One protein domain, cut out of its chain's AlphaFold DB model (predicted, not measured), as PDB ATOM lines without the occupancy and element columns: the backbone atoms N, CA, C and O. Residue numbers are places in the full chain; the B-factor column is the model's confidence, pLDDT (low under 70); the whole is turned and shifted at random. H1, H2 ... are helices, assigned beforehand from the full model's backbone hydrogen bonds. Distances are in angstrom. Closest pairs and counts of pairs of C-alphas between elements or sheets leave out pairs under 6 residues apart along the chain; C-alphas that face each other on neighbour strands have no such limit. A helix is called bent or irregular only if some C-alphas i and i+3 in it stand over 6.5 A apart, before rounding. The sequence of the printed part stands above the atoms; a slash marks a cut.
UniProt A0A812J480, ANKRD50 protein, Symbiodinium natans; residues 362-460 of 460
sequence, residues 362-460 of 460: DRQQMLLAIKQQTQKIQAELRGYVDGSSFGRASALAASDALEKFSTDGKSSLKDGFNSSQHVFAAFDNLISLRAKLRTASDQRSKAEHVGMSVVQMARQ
ATOM      1  N   ASP A 362     235.161 199.997 180.055       72.88
ATOM      2  CA  ASP A 362     236.413 200.069 179.296       72.88
ATOM      3  C   ASP A 362     236.499 198.933 178.256       72.88
ATOM      4  O   ASP A 362     236.400 197.740 178.568       72.88
ATOM      5  N   ARG A 363     236.723 199.316 176.994       71.88
ATOM      6  CA  ARG A 363     236.750 198.433 175.820       71.88
ATOM      7  C   ARG A 363     237.760 197.288 175.964       71.88
ATOM      8  O   ARG A 363     237.540 196.213 175.405       71.88
ATOM      9  N   GLN A 364     238.849 197.486 176.714       74.19
ATOM     10  CA  GLN A 364     239.830 196.425 176.970       74.19
ATOM     11  C   GLN A 364     239.309 195.344 177.924       74.19
ATOM     12  O   GLN A 364     239.486 194.154 177.652       74.19
ATOM     13  N   GLN A 365     238.635 195.729 179.010       74.00
ATOM     14  CA  GLN A 365     238.055 194.773 179.962       74.00
ATOM     15  C   GLN A 365     236.943 193.952 179.307       74.00
ATOM     16  O   GLN A 365     236.847 192.741 179.503       74.00
ATOM     17  N   MET A 366     236.164 194.602 178.450       68.69
ATOM     18  CA  MET A 366     235.109 193.975 177.669       68.69
ATOM     19  C   MET A 366     235.648 192.924 176.685       68.69
ATOM     20  O   MET A 366     235.150 191.798 176.658       68.69
ATOM     21  N   LEU A 367     236.723 193.223 175.947       72.62
ATOM     22  CA  LEU A 367     237.376 192.232 175.081       72.62
ATOM     23  C   LEU A 367     237.911 191.028 175.867       72.62
ATOM     24  O   LEU A 367     237.848 189.895 175.384       72.62
ATOM     25  N   LEU A 368     238.419 191.253 177.081       77.12
ATOM     26  CA  LEU A 368     238.942 190.186 177.928       77.12
ATOM     27  C   LEU A 368     237.819 189.287 178.474       77.12
ATOM     28  O   LEU A 368     237.949 188.063 178.420       77.12
ATOM     29  N   ALA A 369     236.692 189.873 178.891       73.69
ATOM     30  CA  ALA A 369     235.500 189.140 179.319       73.69
ATOM     31  C   ALA A 369     234.882 188.321 178.172       73.69
ATOM     32  O   ALA A 369     234.598 187.132 178.339       73.69
ATOM     33  N   ILE A 370     234.758 188.910 176.975       74.50
ATOM     34  CA  ILE A 370     234.278 188.200 175.778       74.50
ATOM     35  C   ILE A 370     235.208 187.031 175.444       74.50
ATOM     36  O   ILE A 370     234.734 185.929 175.160       74.50
ATOM     37  N   LYS A 371     236.530 187.228 175.515       77.62
ATOM     38  CA  LYS A 371     237.510 186.168 175.242       77.62
ATOM     39  C   LYS A 371     237.388 185.009 176.232       77.62
ATOM     40  O   LYS A 371     237.355 183.858 175.802       77.62
ATOM     41  N   GLN A 372     237.293 185.299 177.530       80.06
ATOM     42  CA  GLN A 372     237.128 184.272 178.564       80.06
ATOM     43  C   GLN A 372     235.814 183.501 178.390       80.06
ATOM     44  O   GLN A 372     235.820 182.269 178.402       80.06
ATOM     45  N   GLN A 373     234.705 184.200 178.133       75.94
ATOM     46  CA  GLN A 373     233.409 183.551 177.938       75.94
ATOM     47  C   GLN A 373     233.371 182.716 176.654       75.94
ATOM     48  O   GLN A 373     232.841 181.607 176.648       75.94
ATOM     49  N   THR A 374     234.001 183.191 175.580       75.62
ATOM     50  CA  THR A 374     234.133 182.426 174.331       75.62
ATOM     51  C   THR A 374     234.947 181.149 174.552       75.62
ATOM     52  O   THR A 374     234.556 180.094 174.063       75.62
ATOM     53  N   GLN A 375     236.032 181.202 175.335       80.19
ATOM     54  CA  GLN A 375     236.816 180.010 175.685       80.19
ATOM     55  C   GLN A 375     236.007 179.008 176.521       80.19
ATOM     56  O   GLN A 375     236.066 177.808 176.248       80.19
ATOM     57  N   LYS A 376     235.216 179.489 177.488       79.12
ATOM     58  CA  LYS A 376     234.309 178.654 178.293       79.12
ATOM     59  C   LYS A 376     233.268 177.962 177.411       79.12
ATOM     60  O   LYS A 376     233.143 176.742 177.458       79.12
ATOM     61  N   ILE A 377     232.591 178.717 176.540       76.25
ATOM     62  CA  ILE A 377     231.608 178.167 175.596       76.25
ATOM     63  C   ILE A 377     232.274 177.160 174.655       76.25
ATOM     64  O   ILE A 377     231.726 176.090 174.425       76.25
ATOM     65  N   GLN A 378     233.472 177.445 174.148       77.00
ATOM     66  CA  GLN A 378     234.194 176.526 173.271       77.00
ATOM     67  C   GLN A 378     234.570 175.209 173.972       77.00
ATOM     68  O   GLN A 378     234.483 174.149 173.352       77.00
ATOM     69  N   ALA A 379     234.972 175.256 175.246       78.50
ATOM     70  CA  ALA A 379     235.266 174.059 176.033       78.50
ATOM     71  C   ALA A 379     234.006 173.207 176.268       78.50
ATOM     72  O   ALA A 379     234.046 171.992 176.089       78.50
ATOM     73  N   GLU A 380     232.874 173.840 176.584       76.31
ATOM     74  CA  GLU A 380     231.593 173.141 176.728       76.31
ATOM     75  C   GLU A 380     231.097 172.549 175.406       76.31
ATOM     76  O   GLU A 380     230.653 171.405 175.370       76.31
ATOM     77  N   LEU A 381     231.216 173.298 174.303       74.69
ATOM     78  CA  LEU A 381     230.860 172.823 172.968       74.69
ATOM     79  C   LEU A 381     231.669 171.583 172.579       74.69
ATOM     80  O   LEU A 381     231.089 170.648 172.036       74.69
ATOM     81  N   ARG A 382     232.972 171.538 172.895       76.31
ATOM     82  CA  ARG A 382     233.785 170.322 172.714       76.31
ATOM     83  C   ARG A 382     233.235 169.155 173.525       76.31
ATOM     84  O   ARG A 382     233.035 168.092 172.956       76.31
ATOM     85  N   GLY A 383     232.889 169.379 174.794       75.38
ATOM     86  CA  GLY A 383     232.250 168.356 175.626       75.38
ATOM     87  C   GLY A 383     230.936 167.827 175.033       75.38
ATOM     88  O   GLY A 383     230.701 166.621 175.043       75.38
ATOM     89  N   TYR A 384     230.101 168.699 174.457       75.19
ATOM     90  CA  TYR A 384     228.869 168.280 173.777       75.19
ATOM     91  C   TYR A 384     229.137 167.529 172.471       75.19
ATOM     92  O   TYR A 384     228.444 166.554 172.189       75.19
ATOM     93  N   VAL A 385     230.137 167.941 171.685       68.94
ATOM     94  CA  VAL A 385     230.538 167.220 170.468       68.94
ATOM     95  C   VAL A 385     231.038 165.822 170.824       68.94
ATOM     96  O   VAL A 385     230.542 164.845 170.256       68.94
ATOM     97  N   ASP A 386     231.916 165.715 171.821       72.00
ATOM     98  CA  ASP A 386     232.436 164.438 172.308       72.00
ATOM     99  C   ASP A 386     231.290 163.545 172.812       72.00
ATOM    100  O   ASP A 386     231.195 162.387 172.415       72.00
ATOM    101  N   GLY A 387     230.336 164.092 173.576       66.81
ATOM    102  CA  GLY A 387     229.142 163.369 174.033       66.81
ATOM    103  C   GLY A 387     228.162 162.962 172.918       66.81
ATOM    104  O   GLY A 387     227.538 161.901 173.002       66.81
ATOM    105  N   SER A 388     228.046 163.768 171.857       62.66
ATOM    106  CA  SER A 388     227.149 163.524 170.712       62.66
ATOM    107  C   SER A 388     227.673 162.478 169.723       62.66
ATOM    108  O   SER A 388     226.885 161.887 168.983       62.66
ATOM    109  N   SER A 389     228.984 162.203 169.742       62.03
ATOM    110  CA  SER A 389     229.646 161.237 168.852       62.03
ATOM    111  C   SER A 389     229.162 159.788 169.029       62.03
ATOM    112  O   SER A 389     229.354 158.949 168.151       62.03
ATOM    113  N   PHE A 390     228.474 159.499 170.134       61.91
ATOM    114  CA  PHE A 390     228.058 158.152 170.518       61.91
ATOM    115  C   PHE A 390     226.633 157.769 170.069       61.91
ATOM    116  O   PHE A 390     226.232 156.625 170.273       61.91
ATOM    117  N   GLY A 391     225.860 158.673 169.442       70.25
ATOM    118  CA  GLY A 391     224.485 158.387 168.998       70.25
ATOM    119  C   GLY A 391     224.106 159.049 167.669       70.25
ATOM    120  O   GLY A 391     224.223 160.261 167.515       70.25
ATOM    121  N   ARG A 392     223.577 158.271 166.708       74.50
ATOM    122  CA  ARG A 392     223.211 158.746 165.350       74.50
ATOM    123  C   ARG A 392     222.218 159.918 165.344       74.50
ATOM    124  O   ARG A 392     222.365 160.827 164.535       74.50
ATOM    125  N   ALA A 393     221.221 159.901 166.232       71.19
ATOM    126  CA  ALA A 393     220.210 160.961 166.316       71.19
ATOM    127  C   ALA A 393     220.793 162.269 166.879       71.19
ATOM    128  O   ALA A 393     220.589 163.335 166.299       71.19
ATOM    129  N   SER A 394     221.584 162.181 167.952       69.56
ATOM    130  CA  SER A 394     222.294 163.325 168.534       69.56
ATOM    131  C   SER A 394     223.316 163.913 167.560       69.56
ATOM    132  O   SER A 394     223.397 165.131 167.439       69.56
ATOM    133  N   ALA A 395     224.032 163.070 166.810       75.62
ATOM    134  CA  ALA A 395     224.966 163.509 165.777       75.62
ATOM    135  C   ALA A 395     224.266 164.266 164.631       75.62
ATOM    136  O   ALA A 395     224.762 165.301 164.195       75.62
ATOM    137  N   LEU A 396     223.093 163.804 164.176       80.38
ATOM    138  CA  LEU A 396     222.299 164.504 163.156       80.38
ATOM    139  C   LEU A 396     221.786 165.860 163.653       80.38
ATOM    140  O   LEU A 396     221.938 166.862 162.957       80.38
ATOM    141  N   ALA A 397     221.225 165.909 164.865       76.94
ATOM    142  CA  ALA A 397     220.755 167.159 165.461       76.94
ATOM    143  C   ALA A 397     221.909 168.149 165.706       76.94
ATOM    144  O   ALA A 397     221.757 169.351 165.485       76.94
ATOM    145  N   ALA A 398     223.082 167.646 166.106       76.62
ATOM    146  CA  ALA A 398     224.277 168.462 166.261       76.62
ATOM    147  C   ALA A 398     224.805 168.992 164.920       76.62
ATOM    148  O   ALA A 398     225.179 170.163 164.828       76.62
ATOM    149  N   SER A 399     224.781 168.161 163.878       83.25
ATOM    150  CA  SER A 399     225.166 168.551 162.521       83.25
ATOM    151  C   SER A 399     224.259 169.652 161.965       83.25
ATOM    152  O   SER A 399     224.772 170.661 161.490       83.25
ATOM    153  N   ASP A 400     222.932 169.515 162.082       84.00
ATOM    154  CA  ASP A 400     221.970 170.543 161.638       84.00
ATOM    155  C   ASP A 400     222.167 171.871 162.391       84.00
ATOM    156  O   ASP A 400     222.139 172.953 161.799       84.00
ATOM    157  N   ALA A 401     222.427 171.809 163.702       79.50
ATOM    158  CA  ALA A 401     222.691 173.001 164.504       79.50
ATOM    159  C   ALA A 401     223.979 173.724 164.068       79.50
ATOM    160  O   ALA A 401     223.978 174.952 163.942       79.50
ATOM    161  N   LEU A 402     225.058 172.976 163.811       83.25
ATOM    162  CA  LEU A 402     226.334 173.516 163.330       83.25
ATOM    163  C   LEU A 402     226.225 174.092 161.915       83.25
ATOM    164  O   LEU A 402     226.811 175.140 161.638       83.25
ATOM    165  N   GLU A 403     225.469 173.442 161.033       86.56
ATOM    166  CA  GLU A 403     225.255 173.909 159.665       86.56
ATOM    167  C   GLU A 403     224.510 175.247 159.645       86.56
ATOM    168  O   GLU A 403     224.987 176.194 159.012       86.56
ATOM    169  N   LYS A 404     223.422 175.364 160.420       84.44
ATOM    170  CA  LYS A 404     222.678 176.624 160.603       84.44
ATOM    171  C   LYS A 404     223.561 177.729 161.168       84.44
ATOM    172  O   LYS A 404     223.609 178.823 160.616       84.44
ATOM    173  N   PHE A 405     224.350 177.432 162.201       85.19
ATOM    174  CA  PHE A 405     225.300 178.407 162.739       85.19
ATOM    175  C   PHE A 405     226.346 178.842 161.700       85.19
ATOM    176  O   PHE A 405     226.687 180.019 161.624       85.19
ATOM    177  N   SER A 406     226.844 177.921 160.869       86.62
ATOM    178  CA  SER A 406     227.789 178.256 159.797       86.62
ATOM    179  C   SER A 406     227.161 179.167 158.738       86.62
ATOM    180  O   SER A 406     227.827 180.073 158.230       86.62
ATOM    181  N   THR A 407     225.886 178.951 158.405       86.38
ATOM    182  CA  THR A 407     225.160 179.783 157.435       86.38
ATOM    183  C   THR A 407     224.859 181.171 158.003       86.38
ATOM    184  O   THR A 407     225.207 182.167 157.367       86.38
ATOM    185  N   ASP A 408     224.332 181.242 159.227       83.50
ATOM    186  CA  ASP A 408     223.977 182.493 159.918       83.50
ATOM    187  C   ASP A 408     225.219 183.306 160.347       83.50
ATOM    188  O   ASP A 408     225.220 184.541 160.382       83.50
ATOM    189  N   GLY A 409     226.326 182.624 160.643       76.81
ATOM    190  CA  GLY A 409     227.603 183.253 160.978       76.81
ATOM    191  C   GLY A 409     228.279 183.903 159.769       76.81
ATOM    192  O   GLY A 409     228.878 184.971 159.899       76.81
ATOM    193  N   LYS A 410     228.158 183.310 158.573       80.81
ATOM    194  CA  LYS A 410     228.761 183.850 157.341       80.81
ATOM    195  C   LYS A 410     228.144 185.175 156.902       80.81
ATOM    196  O   LYS A 410     228.871 186.010 156.369       80.81
ATOM    197  N   SER A 411     226.842 185.373 157.099       75.19
ATOM    198  CA  SER A 411     226.194 186.665 156.832       75.19
ATOM    199  C   SER A 411     226.647 187.719 157.842       75.19
ATOM    200  O   SER A 411     227.051 188.804 157.443       75.19
ATOM    201  N   SER A 412     226.712 187.360 159.127       68.38
ATOM    202  CA  SER A 412     227.119 188.269 160.209       68.38
ATOM    203  C   SER A 412     228.592 188.706 160.130       68.38
ATOM    204  O   SER A 412     228.934 189.803 160.562       68.38
ATOM    205  N   LEU A 413     229.471 187.861 159.578       69.56
ATOM    206  CA  LEU A 413     230.909 188.131 159.435       69.56
ATOM    207  C   LEU A 413     231.277 188.917 158.166       69.56
ATOM    208  O   LEU A 413     232.348 189.524 158.126       69.56
ATOM    209  N   LYS A 414     230.429 188.906 157.127       73.88
ATOM    210  CA  LYS A 414     230.728 189.548 155.833       73.88
ATOM    211  C   LYS A 414     230.763 191.074 155.901       73.88
ATOM    212  O   LYS A 414     231.563 191.674 155.189       73.88
ATOM    213  N   ASP A 415     229.969 191.676 156.780       67.25
ATOM    214  CA  ASP A 415     229.874 193.137 156.914       67.25
ATOM    215  C   ASP A 415     230.979 193.737 157.813       67.25
ATOM    216  O   ASP A 415     231.080 194.952 157.991       67.25
ATOM    217  N   GLY A 416     231.870 192.882 158.336       59.81
ATOM    218  CA  GLY A 416     232.949 193.253 159.245       59.81
ATOM    219  C   GLY A 416     232.452 193.575 160.658       59.81
ATOM    220  O   GLY A 416     231.321 194.000 160.882       59.81
ATOM    221  N   PHE A 417     233.321 193.421 161.658       65.12
ATOM    222  CA  PHE A 417     233.028 193.769 163.059       65.12
ATOM    223  C   PHE A 417     233.032 195.290 163.313       65.12
ATOM    224  O   PHE A 417     233.492 195.767 164.349       65.12
ATOM    225  N   ASN A 418     232.549 196.071 162.348       61.00
ATOM    226  CA  ASN A 418     232.627 197.528 162.362       61.00
ATOM    227  C   ASN A 418     231.551 198.171 163.253       61.00
ATOM    228  O   ASN A 418     231.677 199.336 163.619       61.00
ATOM    229  N   SER A 419     230.525 197.408 163.644       71.50
ATOM    230  CA  SER A 419     229.493 197.820 164.599       71.50
ATOM    231  C   SER A 419     229.402 196.818 165.745       71.50
ATOM    232  O   SER A 419     229.476 195.604 165.538       71.50
ATOM    233  N   SER A 420     229.182 197.327 166.960       65.06
ATOM    234  CA  SER A 420     228.873 196.513 168.140       65.06
ATOM    235  C   SER A 420     227.671 195.591 167.896       65.06
ATOM    236  O   SER A 420     227.659 194.475 168.406       65.06
ATOM    237  N   GLN A 421     226.719 195.987 167.043       71.00
ATOM    238  CA  GLN A 421     225.564 195.160 166.669       71.00
ATOM    239  C   GLN A 421     225.954 193.848 165.968       71.00
ATOM    240  O   GLN A 421     225.342 192.821 166.242       71.00
ATOM    241  N   HIS A 422     226.990 193.840 165.121       71.56
ATOM    242  CA  HIS A 422     227.449 192.606 164.462       71.56
ATOM    243  C   HIS A 422     228.143 191.657 165.443       71.56
ATOM    244  O   HIS A 422     227.992 190.440 165.343       71.56
ATOM    245  N   VAL A 423     228.860 192.207 166.430       70.31
ATOM    246  CA  VAL A 423     229.446 191.418 167.523       70.31
ATOM    247  C   VAL A 423     228.338 190.772 168.357       70.31
ATOM    248  O   VAL A 423     228.428 189.586 168.665       70.31
ATOM    249  N   PHE A 424     227.269 191.513 168.661       71.50
ATOM    250  CA  PHE A 424     226.109 190.985 169.379       71.50
ATOM    251  C   PHE A 424     225.377 189.890 168.606       71.50
ATOM    252  O   PHE A 424     225.153 188.820 169.158       71.50
ATOM    253  N   ALA A 425     225.095 190.104 167.319       75.12
ATOM    254  CA  ALA A 425     224.444 189.096 166.483       75.12
ATOM    255  C   ALA A 425     225.272 187.800 166.389       75.12
ATOM    256  O   ALA A 425     224.734 186.697 166.491       75.12
ATOM    257  N   ALA A 426     226.599 187.913 166.265       75.75
ATOM    258  CA  ALA A 426     227.490 186.755 166.278       75.75
ATOM    259  C   ALA A 426     227.460 186.013 167.626       75.75
ATOM    260  O   ALA A 426     227.521 184.781 167.660       75.75
ATOM    261  N   PHE A 427     227.343 186.748 168.732       73.44
ATOM    262  CA  PHE A 427     227.268 186.172 170.069       73.44
ATOM    263  C   PHE A 427     225.914 185.500 170.341       73.44
ATOM    264  O   PHE A 427     225.886 184.385 170.857       73.44
ATOM    265  N   ASP A 428     224.805 186.100 169.903       76.50
ATOM    266  CA  ASP A 428     223.463 185.507 169.977       76.50
ATOM    267  C   ASP A 428     223.380 184.204 169.168       76.50
ATOM    268  O   ASP A 428     222.851 183.195 169.643       76.50
ATOM    269  N   ASN A 429     223.996 184.178 167.982       79.25
ATOM    270  CA  ASN A 429     224.118 182.961 167.179       79.25
ATOM    271  C   ASN A 429     224.926 181.874 167.906       79.25
ATOM    272  O   ASN A 429     224.561 180.697 167.862       79.25
ATOM    273  N   LEU A 430     225.995 182.249 168.617       77.25
ATOM    274  CA  LEU A 430     226.820 181.318 169.397       77.25
ATOM    275  C   LEU A 430     226.044 180.740 170.595       77.25
ATOM    276  O   LEU A 430     226.129 179.542 170.876       77.25
ATOM    277  N   ILE A 431     225.252 181.569 171.277       75.50
ATOM    278  CA  ILE A 431     224.372 181.151 172.378       75.50
ATOM    279  C   ILE A 431     223.297 180.189 171.867       75.50
ATOM    280  O   ILE A 431     223.072 179.133 172.465       75.50
ATOM    281  N   SER A 432     222.675 180.518 170.734       80.12
ATOM    282  CA  SER A 432     221.673 179.677 170.070       80.12
ATOM    283  C   SER A 432     222.247 178.310 169.682       80.12
ATOM    284  O   SER A 432     221.631 177.276 169.952       80.12
ATOM    285  N   LEU A 433     223.468 178.280 169.133       80.25
ATOM    286  CA  LEU A 433     224.180 177.038 168.827       80.25
ATOM    287  C   LEU A 433     224.431 176.202 170.092       80.25
ATOM    288  O   LEU A 433     224.133 175.007 170.101       80.25
ATOM    289  N   ARG A 434     224.940 176.819 171.167       79.06
ATOM    290  CA  ARG A 434     225.180 176.147 172.457       79.06
ATOM    291  C   ARG A 434     223.896 175.526 173.011       79.06
ATOM    292  O   ARG A 434     223.921 174.370 173.426       79.06
ATOM    293  N   ALA A 435     222.777 176.253 172.980       77.12
ATOM    294  CA  ALA A 435     221.484 175.747 173.442       77.12
ATOM    295  C   ALA A 435     221.020 174.522 172.631       77.12
ATOM    296  O   ALA A 435     220.636 173.509 173.215       77.12
ATOM    297  N   LYS A 436     221.127 174.576 171.295       79.12
ATOM    298  CA  LYS A 436     220.744 173.464 170.408       79.12
ATOM    299  C   LYS A 436     221.631 172.229 170.590       79.12
ATOM    300  O   LYS A 436     221.111 171.119 170.711       79.12
ATOM    301  N   LEU A 437     222.951 172.408 170.665       75.69
ATOM    302  CA  LEU A 437     223.891 171.301 170.878       75.69
ATOM    303  C   LEU A 437     223.703 170.640 172.241       75.69
ATOM    304  O   LEU A 437     223.722 169.414 172.340       75.69
ATOM    305  N   ARG A 438     223.413 171.435 173.270       76.00
ATOM    306  CA  ARG A 438     223.038 170.909 174.578       76.00
ATOM    307  C   ARG A 438     221.761 170.071 174.505       76.00
ATOM    308  O   ARG A 438     221.767 168.944 174.980       76.00
ATOM    309  N   THR A 439     220.697 170.557 173.859       75.50
ATOM    310  CA  THR A 439     219.459 169.767 173.721       75.50
ATOM    311  C   THR A 439     219.663 168.465 172.943       75.50
ATOM    312  O   THR A 439     219.098 167.439 173.315       75.50
ATOM    313  N   ALA A 440     220.509 168.474 171.908       73.50
ATOM    314  CA  ALA A 440     220.858 167.280 171.137       73.50
ATOM    315  C   ALA A 440     221.653 166.254 171.970       73.50
ATOM    316  O   ALA A 440     221.457 165.045 171.817       73.50
ATOM    317  N   SER A 441     222.521 166.733 172.866       69.94
ATOM    318  CA  SER A 441     223.236 165.903 173.842       69.94
ATOM    319  C   SER A 441     222.297 165.355 174.928       69.94
ATOM    320  O   SER A 441     222.351 164.168 175.247       69.94
ATOM    321  N   ASP A 442     221.404 166.185 175.474       67.81
ATOM    322  CA  ASP A 442     220.539 165.837 176.612       67.81
ATOM    323  C   ASP A 442     219.431 164.831 176.236       67.81
ATOM    324  O   ASP A 442     219.047 163.995 177.062       67.81
ATOM    325  N   GLN A 443     218.954 164.832 174.980       63.25
ATOM    326  CA  GLN A 443     217.949 163.873 174.486       63.25
ATOM    327  C   GLN A 443     218.396 162.401 174.586       63.25
ATOM    328  O   GLN A 443     217.547 161.518 174.736       63.25
ATOM    329  N   ARG A 444     219.710 162.127 174.598       59.78
ATOM    330  CA  ARG A 444     220.261 160.790 174.864       59.78
ATOM    331  C   ARG A 444     219.893 160.293 176.265       59.78
ATOM    332  O   ARG A 444     219.433 159.165 176.404       59.78
ATOM    333  N   SER A 445     220.016 161.143 177.290       55.00
ATOM    334  CA  SER A 445     219.799 160.736 178.689       55.00
ATOM    335  C   SER A 445     218.375 160.243 178.961       55.00
ATOM    336  O   SER A 445     218.181 159.383 179.809       55.00
ATOM    337  N   LYS A 446     217.375 160.737 178.222       54.44
ATOM    338  CA  LYS A 446     215.983 160.307 178.394       54.44
ATOM    339  C   LYS A 446     215.678 159.032 177.604       54.44
ATOM    340  O   LYS A 446     215.086 158.110 178.152       54.44
ATOM    341  N   ALA A 447     216.108 158.945 176.344       54.31
ATOM    342  CA  ALA A 447     215.781 157.804 175.485       54.31
ATOM    343  C   ALA A 447     216.600 156.541 175.813       54.31
ATOM    344  O   ALA A 447     216.054 155.440 175.826       54.31
ATOM    345  N   GLU A 448     217.892 156.682 176.114       52.94
ATOM    346  CA  GLU A 448     218.776 155.546 176.415       52.94
ATOM    347  C   GLU A 448     218.521 154.984 177.819       52.94
ATOM    348  O   GLU A 448     218.623 153.779 178.023       52.94
ATOM    349  N   HIS A 449     218.128 155.825 178.783       51.50
ATOM    350  CA  HIS A 449     217.822 155.374 180.143       51.50
ATOM    351  C   HIS A 449     216.491 154.612 180.199       51.50
ATOM    352  O   HIS A 449     216.397 153.590 180.878       51.50
ATOM    353  N   VAL A 450     215.500 155.030 179.400       52.69
ATOM    354  CA  VAL A 450     214.262 154.266 179.177       52.69
ATOM    355  C   VAL A 450     214.549 152.985 178.383       52.69
ATOM    356  O   VAL A 450     214.076 151.918 178.760       52.69
ATOM    357  N   GLY A 451     215.376 153.050 177.335       50.81
ATOM    358  CA  GLY A 451     215.732 151.888 176.514       50.81
ATOM    359  C   GLY A 451     216.521 150.807 177.264       50.81
ATOM    360  O   GLY A 451     216.168 149.633 177.186       50.81
ATOM    361  N   MET A 452     217.553 151.178 178.029       51.00
ATOM    362  CA  MET A 452     218.325 150.224 178.838       51.00
ATOM    363  C   MET A 452     217.495 149.627 179.974       51.00
ATOM    364  O   MET A 452     217.594 148.429 180.203       51.00
ATOM    365  N   SER A 453     216.634 150.416 180.624       49.22
ATOM    366  CA  SER A 453     215.696 149.919 181.642       49.22
ATOM    367  C   SER A 453     214.782 148.816 181.086       49.22
ATOM    368  O   SER A 453     214.670 147.744 181.676       49.22
ATOM    369  N   VAL A 454     214.219 149.020 179.889       49.53
ATOM    370  CA  VAL A 454     213.340 148.036 179.234       49.53
ATOM    371  C   VAL A 454     214.108 146.790 178.770       49.53
ATOM    372  O   VAL A 454     213.641 145.672 178.967       49.53
ATOM    373  N   VAL A 455     215.302 146.947 178.186       49.38
ATOM    374  CA  VAL A 455     216.117 145.810 177.703       49.38
ATOM    375  C   VAL A 455     216.683 144.977 178.857       49.38
ATOM    376  O   VAL A 455     216.814 143.760 178.730       49.38
ATOM    377  N   GLN A 456     217.018 145.607 179.982       48.22
ATOM    378  CA  GLN A 456     217.545 144.922 181.158       48.22
ATOM    379  C   GLN A 456     216.438 144.178 181.922       48.22
ATOM    380  O   GLN A 456     216.705 143.093 182.426       48.22
ATOM    381  N   MET A 457     215.195 144.684 181.906       47.75
ATOM    382  CA  MET A 457     214.016 143.939 182.371       47.75
ATOM    383  C   MET A 457     213.627 142.780 181.449       47.75
ATOM    384  O   MET A 457     213.159 141.771 181.943       47.75
ATOM    385  N   ALA A 458     213.820 142.883 180.130       39.66
ATOM    386  CA  ALA A 458     213.494 141.791 179.201       39.66
ATOM    387  C   ALA A 458     214.521 140.636 179.204       39.66
ATOM    388  O   ALA A 458     214.298 139.610 178.565       39.66
ATOM    389  N   ARG A 459     215.678 140.826 179.853       42.09
ATOM    390  CA  ARG A 459     216.744 139.818 179.997       42.09
ATOM    391  C   ARG A 459     216.733 139.097 181.349       42.09
ATOM    392  O   ARG A 459     217.479 138.130 181.486       42.09
ATOM    393  N   GLN A 460     215.966 139.591 182.317       43.09
ATOM    394  CA  GLN A 460     215.701 138.938 183.602       43.09
ATOM    395  C   GLN A 460     214.348 138.245 183.525       43.09
ATOM    396  O   GLN A 460     214.230 137.172 184.152       43.09
TER     397      GLN A 460
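This is residues 362 to 460 of the 460 residues of the protein "ANKRD50 protein" of Symbiodinium natans (UniProt A0A812J480). Three helices make a loose up-and-down bundle: H2 and the long H3 lie side by side, while H1 joins them near its last residues and splays away toward its first. H3 runs on past the other two, and its far part, with residues 449 to 460 standing free, sticks out as an arm; residues 362 to 369 at the other end of the rod also stand free. The printed part has 99 residues with three named helices, in the order H1, H2, H3, and no named strand; the class is all helix. The whole is loose, with a radius of gyration of the C-alphas of 18.0 A, and spans 64 by 27 by 15 A.

H1, residues 363 to 388, H2, residues 392 to 414, and H3, residues 420 to 457, form a bundle that is up and down, each helix running against the one before it. H1 touches H2 with residues 385 to 388 alone, at a shallow tilt of 26 degrees, opposite ways; the closest C-alphas, of Ser 388 and Ser 394, are 5.3 A apart. These two are a helical hairpin. H2 and H3 are a second helical hairpin: they touch with 26 pairs of C-alphas within 8 A, opposite ways at a shallow tilt of 2 degrees, and their closest C-alphas, of Ser 394 and Ala 440, are 4.9 A apart. H1 touches H3 with residues 377 to 388 alone, meeting residues 434 to 441 of H3, the same way at a shallow tilt of 25 degrees; the closest C-alphas, of Ser 388 and Ser 441, are 5.5 A apart. Every O i to N i+4 pair is within hydrogen-bond range in H1, against 18 of 19 in H2 and 30 of 34 in H3.

H1 begins at C-alpha 363, (236.750, 198.433, 175.820), and measures 36.6 A to C-alpha 388. H2 measures 33.1 A from C-alpha 392, at (223.211, 158.746, 165.350), to C-alpha 414. H3, the longest with 38 residues, measures 56.5 A and ends at C-alpha 457, (214.016, 143.939, 182.371). It is neither bent nor irregular, but only just: C-alphas 441 and 444 are 6.0 A apart.

The two C-alphas farthest apart, of Asp 362 and Gln 460, are 64.7 A apart. Without the stretches that stand free, the body of 79 residues spans 46 by 25 by 15 A. The printed part has no cut, and the links H1 to H2 and H2 to H3 are tight. The mean pLDDT of the printed part is 70.4; 34 residues are under 70, among them residues 387 to 390, 415 to 418 and 441 to 460, the last of these being the chain's last residue.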